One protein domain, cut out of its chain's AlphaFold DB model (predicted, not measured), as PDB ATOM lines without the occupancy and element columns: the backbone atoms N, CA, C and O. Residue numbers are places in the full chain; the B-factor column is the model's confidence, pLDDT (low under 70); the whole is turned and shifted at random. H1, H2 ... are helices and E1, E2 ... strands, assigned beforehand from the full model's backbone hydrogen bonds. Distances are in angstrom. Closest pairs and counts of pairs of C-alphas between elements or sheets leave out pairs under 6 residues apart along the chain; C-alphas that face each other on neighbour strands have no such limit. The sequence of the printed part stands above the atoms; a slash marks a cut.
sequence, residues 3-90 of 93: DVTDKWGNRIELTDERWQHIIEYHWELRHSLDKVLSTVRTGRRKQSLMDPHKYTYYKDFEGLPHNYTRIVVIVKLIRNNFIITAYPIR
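AT A GLANCE: This is residues 3 to 90 of the 93 residues of an uncharacterized protein of Candidatus Poribacteria bacterium (UniProt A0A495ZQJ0). A strongly twisted sheet of six strands, curled like part of a barrel, wraps round one helix, H2, while a second helix, H1, packs on E6. The printed part has 88 residues, with E1, E2, H1, H2, E3, E4, E5 and E6 along the chain. The mixed sheet has the order E1, E2, E6, E5, E4, E3, and the class is mixed, helices and strands. The whole is compact, with a radius of gyration of the C-alphas of 12.2 A and spans of 35 by 25 by 23 A.

IN THESE COORDINATES: The sheet holds E1, residues 3 to 5, from C-alpha 3 at (157.819, 148.399, 125.862); E2, 11 to 14; E6, 81 to 89, 23.5 A long, ending with C-alpha 89 at (178.205, 155.047, 135.247); E5, 70 to 76, 19.9 A; E4, 54 to 60, 20.3 A; and E3, 44 to 47. H1 is residues 16 to 25, 14.6 A, and H2 residues 33 to 42, 14.2 A.

HOW THE PARTS SIT: E3, E4, E5 and E6 form a meander, each strand the antiparallel neighbour of the one before: N 46 and O 56 are 2.8 A apart, N 57 and O 73 2.8 A, N 74 and O 85 2.8 A. E6 bends by 51 degrees at residue 84. E2 and E6 are parallel, with N 13 and O 81 at 2.9 A. E1 and E2 are an antiparallel hairpin, with N 4 and O 12 at 2.9 A. H2, on one face of the sheet, makes two layers with it; it touches E4, the closest C-alphas being Thr 39 and Lys 59, 5.2 A. H1 touches E6 at the C-alphas of Ile 22 and Thr 85, 5.9 A. H1 and H2 are only just apart, at 8.4 A. In both helices each O i to N i+4 pair is within hydrogen-bond range.

THE WHOLE: The C-alphas farthest apart, Asn 67 and Arg 79, are 36.5 A apart. The printed part has no cut and no long link. The mean pLDDT of the printed part is 96.0, and no printed residue is under 70.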
ATOM      1  N   ASP A   3     158.332 148.772 124.557       95.88
ATOM      2  CA  ASP A   3     157.819 148.399 125.862       95.88
ATOM      3  C   ASP A   3     158.665 147.296 126.503       95.88
ATOM      4  O   ASP A   3     159.229 146.408 125.858       95.88
ATOM      5  N   VAL A   4     158.794 147.377 127.822       97.62
ATOM      6  CA  VAL A   4     159.536 146.410 128.623       97.62
ATOM      7  C   VAL A   4     158.784 146.132 129.912       97.62
ATOM      8  O   VAL A   4     158.331 147.042 130.595       97.62
ATOM      9  N   THR A   5     158.659 144.855 130.253       98.12
ATOM     10  CA  THR A   5     158.087 144.435 131.533       98.12
ATOM     11  C   THR A   5     159.216 144.151 132.518       98.12
ATOM     12  O   THR A   5     160.164 143.435 132.180       98.12
ATOM     13  N   ASP A   6     159.148 144.746 133.710       97.38
ATOM     14  CA  ASP A   6     160.091 144.461 134.793       97.38
ATOM     15  C   ASP A   6     159.772 143.128 135.500       97.38
ATOM     16  O   ASP A   6     158.729 142.510 135.285       97.38
ATOM     17  N   LYS A   7     160.654 142.676 136.400       96.75
ATOM     18  CA  LYS A   7     160.447 141.427 137.160       96.75
ATOM     19  C   LYS A   7     159.268 141.445 138.149       96.75
ATOM     20  O   LYS A   7     159.020 140.439 138.804       96.75
ATOM     21  N   TRP A   8     158.593 142.580 138.307       95.38
ATOM     22  CA  TRP A   8     157.421 142.747 139.166       95.38
ATOM     23  C   TRP A   8     156.129 142.902 138.349       95.38
ATOM     24  O   TRP A   8     155.095 143.232 138.923       95.38
ATOM     25  N   GLY A   9     156.177 142.682 137.031       96.19
ATOM     26  CA  GLY A   9     155.013 142.767 136.149       96.19
ATOM     27  C   GLY A   9     154.633 144.191 135.732       96.19
ATOM     28  O   GLY A   9     153.589 144.379 135.113       96.19
ATOM     29  N   ASN A  10     155.457 145.204 136.025       96.75
ATOM     30  CA  ASN A  10     155.200 146.569 135.568       96.75
ATOM     31  C   ASN A  10     155.590 146.687 134.094       96.75
ATOM     32  O   ASN A  10     156.776 146.605 133.761       96.75
ATOM     33  N   ARG A  11     154.606 146.923 133.221       97.75
ATOM     34  CA  ARG A  11     154.849 147.324 131.831       97.75
ATOM     35  C   ARG A  11     155.306 148.777 131.810       97.75
ATOM     36  O   ARG A  11     154.598 149.625 132.347       97.75
ATOM     37  N   ILE A  12     156.480 149.038 131.246       98.31
ATOM     38  CA  ILE A  12     157.160 150.337 131.213       98.31
ATOM     39  C   ILE A  12     157.464 150.699 129.763       98.31
ATOM     40  O   ILE A  12     158.001 149.885 129.011       98.31
ATOM     41  N   GLU A  13     157.149 151.932 129.389       98.06
ATOM     42  CA  GLU A  13     157.264 152.424 128.020       98.06
ATOM     43  C   GLU A  13     158.488 153.332 127.831       98.06
ATOM     44  O   GLU A  13     158.895 154.091 128.721       98.06
ATOM     45  N   LEU A  14     159.063 153.265 126.631       98.31
ATOM     46  CA  LEU A  14     160.072 154.183 126.120       98.31
ATOM     47  C   LEU A  14     159.655 154.631 124.716       98.31
ATOM     48  O   LEU A  14     159.635 153.838 123.773       98.31
ATOM     49  N   THR A  15     159.319 155.910 124.572       97.81
ATOM     50  CA  THR A  15     158.998 156.494 123.265       97.81
ATOM     51  C   THR A  15     160.267 156.774 122.464       97.81
ATOM     52  O   THR A  15     161.352 156.925 123.034       97.81
ATOM     53  N   ASP A  16     160.136 156.866 121.139       98.00
ATOM     54  CA  ASP A  16     161.257 157.205 120.255       98.00
ATOM     55  C   ASP A  16     161.827 158.586 120.598       98.00
ATOM     56  O   ASP A  16     163.034 158.727 120.756       98.00
ATOM     57  N   GLU A  17     160.961 159.574 120.834       98.00
ATOM     58  CA  GLU A  17     161.328 160.933 121.263       98.00
ATOM     59  C   GLU A  17     162.139 160.929 122.562       98.00
ATOM     60  O   GLU A  17     163.171 161.590 122.675       98.00
ATOM     61  N   ARG A  18     161.703 160.144 123.558       97.94
ATOM     62  CA  ARG A  18     162.412 160.043 124.835       97.94
ATOM     63  C   ARG A  18     163.754 159.339 124.666       97.94
ATOM     64  O   ARG A  18     164.714 159.720 125.331       97.94
ATOM     65  N   TRP A  19     163.829 158.333 123.796       98.25
ATOM     66  CA  TRP A  19     165.089 157.675 123.471       98.25
ATOM     67  C   TRP A  19     166.065 158.626 122.778       98.25
ATOM     68  O   TRP A  19     167.213 158.695 123.209       98.25
ATOM     69  N   GLN A  20     165.605 159.402 121.790       98.12
ATOM     70  CA  GLN A  20     166.416 160.438 121.140       98.12
ATOM     71  C   GLN A  20     166.946 161.441 122.168       98.12
ATOM     72  O   GLN A  20     168.154 161.641 122.260       98.12
ATOM     73  N   HIS A  21     166.081 161.951 123.046       97.88
ATOM     74  CA  HIS A  21     166.506 162.847 124.121       97.88
ATOM     75  C   HIS A  21     167.528 162.186 125.065       97.88
ATOM     76  O   HIS A  21     168.466 162.832 125.518       97.88
ATOM     77  N   ILE A  22     167.394 160.900 125.406       98.19
ATOM     78  CA  ILE A  22     168.394 160.212 126.240       98.19
ATOM     79  C   ILE A  22     169.758 160.199 125.546       98.19
ATOM     80  O   ILE A  22     170.749 160.547 126.178       98.19
ATOM     81  N   ILE A  23     169.818 159.820 124.269       97.75
ATOM     82  CA  ILE A  23     171.090 159.685 123.547       97.75
ATOM     83  C   ILE A  23     171.682 161.027 123.096       97.75
ATOM     84  O   ILE A  23     172.865 161.081 122.783       97.75
ATOM     85  N   GLU A  24     170.903 162.107 123.076       97.81
ATOM     86  CA  GLU A  24     171.424 163.468 122.903       97.81
ATOM     87  C   GLU A  24     172.257 163.911 124.113       97.81
ATOM     88  O   GLU A  24     173.342 164.464 123.945       97.81
ATOM     89  N   TYR A  25     171.799 163.612 125.336       96.81
ATOM     90  CA  TYR A  25     172.516 163.954 126.574       96.81
ATOM     91  C   TYR A  25     173.498 162.865 127.044       96.81
ATOM     92  O   TYR A  25     174.443 163.156 127.778       96.81
ATOM     93  N   HIS A  26     173.279 161.616 126.634       95.69
ATOM     94  CA  HIS A  26     174.064 160.433 126.996       95.69
ATOM     95  C   HIS A  26     174.398 159.627 125.737       95.69
ATOM     96  O   HIS A  26     173.948 158.491 125.546       95.69
ATOM     97  N   TRP A  27     175.164 160.252 124.842       95.56
ATOM     98  CA  TRP A  27     175.546 159.721 123.529       95.56
ATOM     99  C   TRP A  27     176.230 158.353 123.597       95.56
ATOM    100  O   TRP A  27     176.138 157.567 122.653       95.56
ATOM    101  N   GLU A  28     176.834 158.014 124.732       94.25
ATOM    102  CA  GLU A  28     177.480 156.728 124.992       94.25
ATOM    103  C   GLU A  28     176.475 155.559 124.982       94.25
ATOM    104  O   GLU A  28     176.860 154.396 124.843       94.25
ATOM    105  N   LEU A  29     175.171 155.852 125.087       95.44
ATOM    106  CA  LEU A  29     174.093 154.872 124.989       95.44
ATOM    107  C   LEU A  29     173.554 154.654 123.570       95.44
ATOM    108  O   LEU A  29     172.727 153.756 123.412       95.44
ATOM    109  N   ARG A  30     174.019 155.379 122.535       95.44
ATOM    110  CA  ARG A  30     173.493 155.283 121.148       95.44
ATOM    111  C   ARG A  30     173.319 153.854 120.635       95.44
ATOM    112  O   ARG A  30     172.344 153.558 119.955       95.44
ATOM    113  N   HIS A  31     174.243 152.968 120.999       94.12
ATOM    114  CA  HIS A  31     174.261 151.563 120.578       94.12
ATOM    115  C   HIS A  31     173.919 150.585 121.716       94.12
ATOM    116  O   HIS A  31     174.269 149.412 121.661       94.12
ATOM    117  N   SER A  32     173.275 151.068 122.782       95.31
ATOM    118  CA  SER A  32     173.016 150.309 124.013       95.31
ATOM    119  C   SER A  32     171.533 150.242 124.393       95.31
ATOM    120  O   SER A  32     171.229 149.948 125.550       95.31
ATOM    121  N   LEU A  33     170.609 150.468 123.450       97.38
ATOM    122  CA  LEU A  33     169.162 150.381 123.697       97.38
ATOM    123  C   LEU A  33     168.773 149.046 124.353       97.38
ATOM    124  O   LEU A  33     168.128 149.036 125.401       97.38
ATOM    125  N   ASP A  34     169.256 147.921 123.821       97.19
ATOM    126  CA  ASP A  34     168.975 146.596 124.388       97.19
ATOM    127  C   ASP A  34     169.486 146.452 125.824       97.19
ATOM    128  O   ASP A  34     168.830 145.844 126.670       97.19
ATOM    129  N   LYS A  35     170.639 147.052 126.142       97.38
ATOM    130  CA  LYS A  35     171.190 147.046 127.503       97.38
ATOM    131  C   LYS A  35     170.358 147.933 128.440       97.38
ATOM    132  O   LYS A  35     170.152 147.559 129.597       97.38
ATOM    133  N   VAL A  36     169.817 149.055 127.958       98.06
ATOM    134  CA  VAL A  36     168.872 149.909 128.705       98.06
ATOM    135  C   VAL A  36     167.585 149.141 129.015       98.06
ATOM    136  O   VAL A  36     167.211 149.027 130.183       98.06
ATOM    137  N   LEU A  37     166.958 148.515 128.017       98.44
ATOM    138  CA  LEU A  37     165.752 147.704 128.224       98.44
ATOM    139  C   LEU A  37     166.038 146.490 129.126       98.44
ATOM    140  O   LEU A  37     165.279 146.203 130.053       98.44
ATOM    141  N   SER A  38     167.181 145.820 128.951       98.06
ATOM    142  CA  SER A  38     167.635 144.725 129.823       98.06
ATOM    143  C   SER A  38     167.826 145.174 131.277       98.06
ATOM    144  O   SER A  38     167.549 144.410 132.206       98.06
ATOM    145  N   THR A  39     168.262 146.418 131.495       98.44
ATOM    146  CA  THR A  39     168.404 147.002 132.836       98.44
ATOM    147  C   THR A  39     167.056 147.123 133.537       98.44
ATOM    148  O   THR A  39     166.962 146.809 134.720       98.44
ATOM    149  N   VAL A  40     166.002 147.505 132.815       98.44
ATOM    150  CA  VAL A  40     164.640 147.539 133.368       98.44
ATOM    151  C   VAL A  40     164.113 146.122 133.614       98.44
ATOM    152  O   VAL A  40     163.592 145.836 134.690       98.44
ATOM    153  N   ARG A  41     164.315 145.210 132.654       98.31
ATOM    154  CA  ARG A  41     163.788 143.837 132.707       98.31
ATOM    155  C   ARG A  41     164.371 143.010 133.854       98.31
ATOM    156  O   ARG A  41     163.632 142.360 134.585       98.31
ATOM    157  N   THR A  42     165.697 143.009 134.007       97.75
ATOM    158  CA  THR A  42     166.391 142.085 134.926       97.75
ATOM    159  C   THR A  42     167.261 142.786 135.965       97.75
ATOM    160  O   THR A  42     167.927 142.118 136.756       97.75
ATOM    161  N   GLY A  43     167.366 144.114 135.919       97.38
ATOM    162  CA  GLY A  43     168.217 144.863 136.834       97.38
ATOM    163  C   GLY A  43     167.697 144.862 138.269       97.38
ATOM    164  O   GLY A  43     166.582 144.438 138.589       97.38
ATOM    165  N   ARG A  44     168.532 145.376 139.169       97.69
ATOM    166  CA  ARG A  44     168.099 145.721 140.524       97.69
ATOM    167  C   ARG A  44     167.387 147.067 140.461       97.69
ATOM    168  O   ARG A  44     167.780 147.915 139.667       97.69
ATOM    169  N   ARG A  45     166.383 147.290 141.313       97.06
ATOM    170  CA  ARG A  45     165.737 148.603 141.454       97.06
ATOM    171  C   ARG A  45     165.823 149.110 142.885       97.06
ATOM    172  O   ARG A  45     165.836 148.311 143.819       97.06
ATOM    173  N   LYS A  46     165.845 150.428 143.045       97.62
ATOM    174  CA  LYS A  46     165.705 151.126 144.324       97.62
ATOM    175  C   LYS A  46     164.644 152.214 144.173       97.62
ATOM    176  O   LYS A  46     164.706 152.987 143.219       97.62
ATOM    177  N   GLN A  47     163.685 152.263 145.089       98.06
ATOM    178  CA  GLN A  47     162.708 153.349 145.156       98.06
ATOM    179  C   GLN A  47     163.377 154.620 145.698       98.06
ATOM    180  O   GLN A  47     164.255 154.551 146.564       98.06
ATOM    181  N   SER A  48     162.991 155.777 145.169       96.38
ATOM    182  CA  SER A  48     163.413 157.077 145.688       96.38
ATOM    183  C   SER A  48     162.787 157.331 147.062       96.38
ATOM    184  O   SER A  48     161.608 157.063 147.262       96.38
ATOM    185  N   LEU A  49     163.561 157.901 147.992       95.81
ATOM    186  CA  LEU A  49     163.050 158.307 149.311       95.81
ATOM    187  C   LEU A  49     162.121 159.528 149.230       95.81
ATOM    188  O   LEU A  49     161.251 159.689 150.074       95.81
ATOM    189  N   MET A  50     162.308 160.379 148.214       96.31
ATOM    190  CA  MET A  50     161.573 161.644 148.057       96.31
ATOM    191  C   MET A  50     160.326 161.516 147.177       96.31
ATOM    192  O   MET A  50     159.476 162.396 147.183       96.31
ATOM    193  N   ASP A  51     160.249 160.466 146.358       96.62
ATOM    194  CA  ASP A  51     159.169 160.281 145.390       96.62
ATOM    195  C   ASP A  51     158.834 158.787 145.294       96.62
ATOM    196  O   ASP A  51     159.599 158.037 144.677       96.62
ATOM    197  N   PRO A  52     157.706 158.336 145.870       96.69
ATOM    198  CA  PRO A  52     157.355 156.918 145.912       96.69
ATOM    199  C   PRO A  52     157.071 156.333 144.522       96.69
ATOM    200  O   PRO A  52     157.088 155.113 144.353       96.69
ATOM    201  N   HIS A  53     156.861 157.172 143.509       97.69
ATOM    202  CA  HIS A  53     156.653 156.742 142.132       97.69
ATOM    203  C   HIS A  53     157.947 156.713 141.322       97.69
ATOM    204  O   HIS A  53     157.937 156.262 140.181       97.69
ATOM    205  N   LYS A  54     159.075 157.180 141.861       98.25
ATOM    206  CA  LYS A  54     160.353 157.205 141.143       98.25
ATOM    207  C   LYS A  54     161.227 156.028 141.551       98.25
ATOM    208  O   LYS A  54     161.546 155.844 142.723       98.25
ATOM    209  N   TYR A  55     161.678 155.273 140.557       98.44
ATOM    210  CA  TYR A  55     162.513 154.096 140.743       98.44
ATOM    211  C   TYR A  55     163.782 154.197 139.908       98.44
ATOM    212  O   TYR A  55     163.749 154.532 138.725       98.44
ATOM    213  N   THR A  56     164.903 153.855 140.528       98.50
ATOM    214  CA  THR A  56     166.205 153.744 139.878       98.50
ATOM    215  C   THR A  56     166.505 152.276 139.640       98.50
ATOM    216  O   THR A  56     166.764 151.536 140.591       98.50
ATOM    217  N   TYR A  57     166.488 151.859 138.381       98.56
ATOM    218  CA  TYR A  57     166.943 150.554 137.920       98.56
ATOM    219  C   TYR A  57     168.428 150.625 137.586       98.56
ATOM    220  O   TYR A  57     168.911 151.637 137.083       98.56
ATOM    221  N   TYR A  58     169.167 149.561 137.868       97.94
ATOM    222  CA  TYR A  58     170.575 149.477 137.525       97.94
ATOM    223  C   TYR A  58     171.034 148.039 137.303       97.94
ATOM    224  O   TYR A  58     170.586 147.100 137.972       97.94
ATOM    225  N   LYS A  59     171.965 147.873 136.364       97.56
ATOM    226  CA  LYS A  59     172.554 146.581 136.011       97.56
ATOM    227  C   LYS A  59     174.012 146.765 135.602       97.56
ATOM    228  O   LYS A  59     174.337 147.710 134.883       97.56
ATOM    229  N   ASP A  60     174.869 145.880 136.106       96.19
ATOM    230  CA  ASP A  60     176.282 145.826 135.729       96.19
ATOM    231  C   ASP A  60     176.406 145.158 134.352       96.19
ATOM    232  O   ASP A  60     175.681 144.207 134.053       96.19
ATOM    233  N   PHE A  61     177.309 145.671 133.522       93.81
ATOM    234  CA  PHE A  61     177.627 145.117 132.209       93.81
ATOM    235  C   PHE A  61     179.137 145.084 132.029       93.81
ATOM    236  O   PHE A  61     179.832 146.042 132.371       93.81
ATOM    237  N   GLU A  62     179.622 144.004 131.433       87.19
ATOM    238  CA  GLU A  62     180.988 143.930 130.931       87.19
ATOM    239  C   GLU A  62     181.075 144.601 129.552       87.19
ATOM    240  O   GLU A  62     180.110 144.606 128.779       87.19
ATOM    241  N   GLY A  63     182.224 145.218 129.260       80.00
ATOM    242  CA  GLY A  63     182.506 145.798 127.944       80.00
ATOM    243  C   GLY A  63     181.605 146.972 127.539       80.00
ATOM    244  O   GLY A  63     181.267 147.104 126.362       80.00
ATOM    245  N   LEU A  64     181.163 147.818 128.479       85.75
ATOM    246  CA  LEU A  64     180.598 149.114 128.083       85.75
ATOM    247  C   LEU A  64     181.721 150.052 127.594       85.75
ATOM    248  O   LEU A  64     182.845 149.967 128.099       85.75
ATOM    249  N   PRO A  65     181.430 150.967 126.649       82.25
ATOM    250  CA  PRO A  65     182.379 151.986 126.206       82.25
ATOM    251  C   PRO A  65     182.947 152.819 127.365       82.25
ATOM    252  O   PRO A  65     182.353 152.893 128.439       82.25
ATOM    253  N   HIS A  66     184.089 153.476 127.143       82.31
ATOM    254  CA  HIS A  66     184.659 154.481 128.057       82.31
ATOM    255  C   HIS A  66     184.829 154.029 129.522       82.31
ATOM    256  O   HIS A  66     184.793 154.841 130.447       82.31
ATOM    257  N   ASN A  67     185.057 152.729 129.742       85.50
ATOM    258  CA  ASN A  67     185.204 152.118 131.067       85.50
ATOM    259  C   ASN A  67     183.964 152.257 131.967       85.50
ATOM    260  O   ASN A  67     184.080 152.164 133.193       85.50
ATOM    261  N   TYR A  68     182.777 152.484 131.398       92.94
ATOM    262  CA  TYR A  68     181.545 152.339 132.162       92.94
ATOM    263  C   TYR A  68     181.367 150.884 132.592       92.94
ATOM    264  O   TYR A  68     181.855 149.950 131.962       92.94
ATOM    265  N   THR A  69     180.668 150.678 133.700       94.00
ATOM    266  CA  THR A  69     180.492 149.334 134.276       94.00
ATOM    267  C   THR A  69     179.037 149.018 134.580       94.00
ATOM    268  O   THR A  69     178.705 147.894 134.945       94.00
ATOM    269  N   ARG A  70     178.164 150.025 134.512       96.12
ATOM    270  CA  ARG A  70     176.765 149.929 134.917       96.12
ATOM    271  C   ARG A  70     175.921 150.881 134.093       96.12
ATOM    272  O   ARG A  70     176.318 152.022 133.894       96.12
ATOM    273  N   ILE A  71     174.738 150.434 133.695       97.69
ATOM    274  CA  ILE A  71     173.685 151.319 133.192       97.69
ATOM    275  C   ILE A  71     172.708 151.587 134.328       97.69
ATOM    276  O   ILE A  71     172.379 150.685 135.105       97.69
ATOM    277  N   VAL A  72     172.272 152.836 134.423       98.31
ATOM    278  CA  VAL A  72     171.231 153.304 135.331       98.31
ATOM    279  C   VAL A  72     170.053 153.784 134.493       98.31
ATOM    280  O   VAL A  72     170.243 154.510 133.524       98.31
ATOM    281  N   VAL A  73     168.841 153.387 134.868       98.62
ATOM    282  CA  VAL A  73     167.593 153.803 134.220       98.62
ATOM    283  C   VAL A  73     166.649 154.333 135.285       98.62
ATOM    284  O   VAL A  73     166.409 153.677 136.298       98.62
ATOM    285  N   ILE A  74     166.110 155.525 135.071       98.50
ATOM    286  CA  ILE A  74     165.153 156.156 135.973       98.50
ATOM    287  C   ILE A  74     163.762 155.995 135.382       98.50
ATOM    288  O   ILE A  74     163.517 156.399 134.248       98.50
ATOM    289  N   VAL A  75     162.847 155.434 136.162       98.50
ATOM    290  CA  VAL A  75     161.473 155.134 135.750       98.50
ATOM    291  C   VAL A  75     160.497 155.820 136.697       98.50
ATOM    292  O   VAL A  75     160.724 155.856 137.911       98.50
ATOM    293  N   LYS A  76     159.399 156.340 136.146       98.31
ATOM    294  CA  LYS A  76     158.227 156.774 136.911       98.31
ATOM    295  C   LYS A  76     157.166 155.673 136.831       98.31
ATOM    296  O   LYS A  76     156.710 155.359 135.734       98.31
ATOM    297  N   LEU A  77     156.800 155.081 137.968       97.00
ATOM    298  CA  LEU A  77     155.726 154.096 138.086       97.00
ATOM    299  C   LEU A  77     154.438 154.776 138.569       97.00
ATOM    300  O   LEU A  77     154.267 155.043 139.760       97.00
ATOM    301  N   ILE A  78     153.563 155.092 137.620       94.31
ATOM    302  CA  ILE A  78     152.253 155.732 137.816       94.31
ATOM    303  C   ILE A  78     151.225 155.002 136.933       94.31
ATOM    304  O   ILE A  78     151.418 153.837 136.612       94.31
ATOM    305  N   ARG A  79     150.128 155.647 136.512       88.19
ATOM    306  CA  ARG A  79     149.124 155.008 135.642       88.19
ATOM    307  C   ARG A  79     149.711 154.502 134.314       88.19
ATOM    308  O   ARG A  79     149.393 153.392 133.907       88.19
ATOM    309  N   ASN A  80     150.589 155.295 133.697       90.94
ATOM    310  CA  ASN A  80     151.367 154.912 132.519       90.94
ATOM    311  C   ASN A  80     152.836 154.934 132.933       90.94
ATOM    312  O   ASN A  80     153.384 156.010 133.174       90.94
ATOM    313  N   ASN A  81     153.459 153.770 133.104       97.38
ATOM    314  CA  ASN A  81     154.845 153.722 133.555       97.38
ATOM    315  C   ASN A  81     155.784 154.072 132.402       97.38
ATOM    316  O   ASN A  81     155.666 153.499 131.322       97.38
ATOM    317  N   PHE A  82     156.761 154.941 132.635       98.12
ATOM    318  CA  PHE A  82     157.671 155.366 131.572       98.12
ATOM    319  C   PHE A  82     159.096 155.597 132.064       98.12
ATOM    320  O   PHE A  82     159.343 155.925 133.232       98.12
ATOM    321  N   ILE A  83     160.045 155.446 131.143       98.44
ATOM    322  CA  ILE A  83     161.446 155.805 131.363       98.44
ATOM    323  C   ILE A  83     161.595 157.331 131.305       98.44
ATOM    324  O   ILE A  83     161.249 157.966 130.314       98.44
ATOM    325  N   ILE A  84     162.146 157.923 132.367       98.00
ATOM    326  CA  ILE A  84     162.485 159.351 132.434       98.00
ATOM    327  C   ILE A  84     163.830 159.608 131.748       98.00
ATOM    328  O   ILE A  84     163.950 160.527 130.945       98.00
ATOM    329  N   THR A  85     164.854 158.832 132.108       98.44
ATOM    330  CA  THR A  85     166.213 158.954 131.561       98.44
ATOM    331  C   THR A  85     166.998 157.656 131.768       98.44
ATOM    332  O   THR A  85     166.614 156.822 132.595       98.44
ATOM    333  N   ALA A  86     168.108 157.496 131.053       98.44
ATOM    334  CA  ALA A  86     169.099 156.457 131.282       98.44
ATOM    335  C   ALA A  86     170.507 157.014 131.066       98.44
ATOM    336  O   ALA A  86     170.705 157.867 130.211       98.44
ATOM    337  N   TYR A  87     171.483 156.522 131.824       97.50
ATOM    338  CA  TYR A  87     172.879 156.934 131.691       97.50
ATOM    339  C   TYR A  87     173.829 155.832 132.175       97.50
ATOM    340  O   TYR A  87     173.480 155.056 133.078       97.50
ATOM    341  N   PRO A  88     175.035 155.724 131.597       96.44
ATOM    342  CA  PRO A  88     176.043 154.804 132.082       96.44
ATOM    343  C   PRO A  88     176.843 155.440 133.230       96.44
ATOM    344  O   PRO A  88     177.049 156.651 133.287       96.44
ATOM    345  N   ILE A  89     177.308 154.620 134.171       94.88
ATOM    346  CA  ILE A  89     178.205 155.047 135.247       94.88
ATOM    347  C   ILE A  89     179.397 154.108 135.370       94.88
ATOM    348  O   ILE A  89     179.324 152.908 135.083       94.88
ATOM    349  N   ARG A  90     180.511 154.665 135.845       91.38
ATOM    350  CA  ARG A  90     181.677 153.896 136.270       91.38
ATOM    351  C   ARG A  90     181.539 153.591 137.757       91.38
ATOM    352  O   ARG A  90     181.300 154.499 138.553       91.38
TER     353      ARG A  90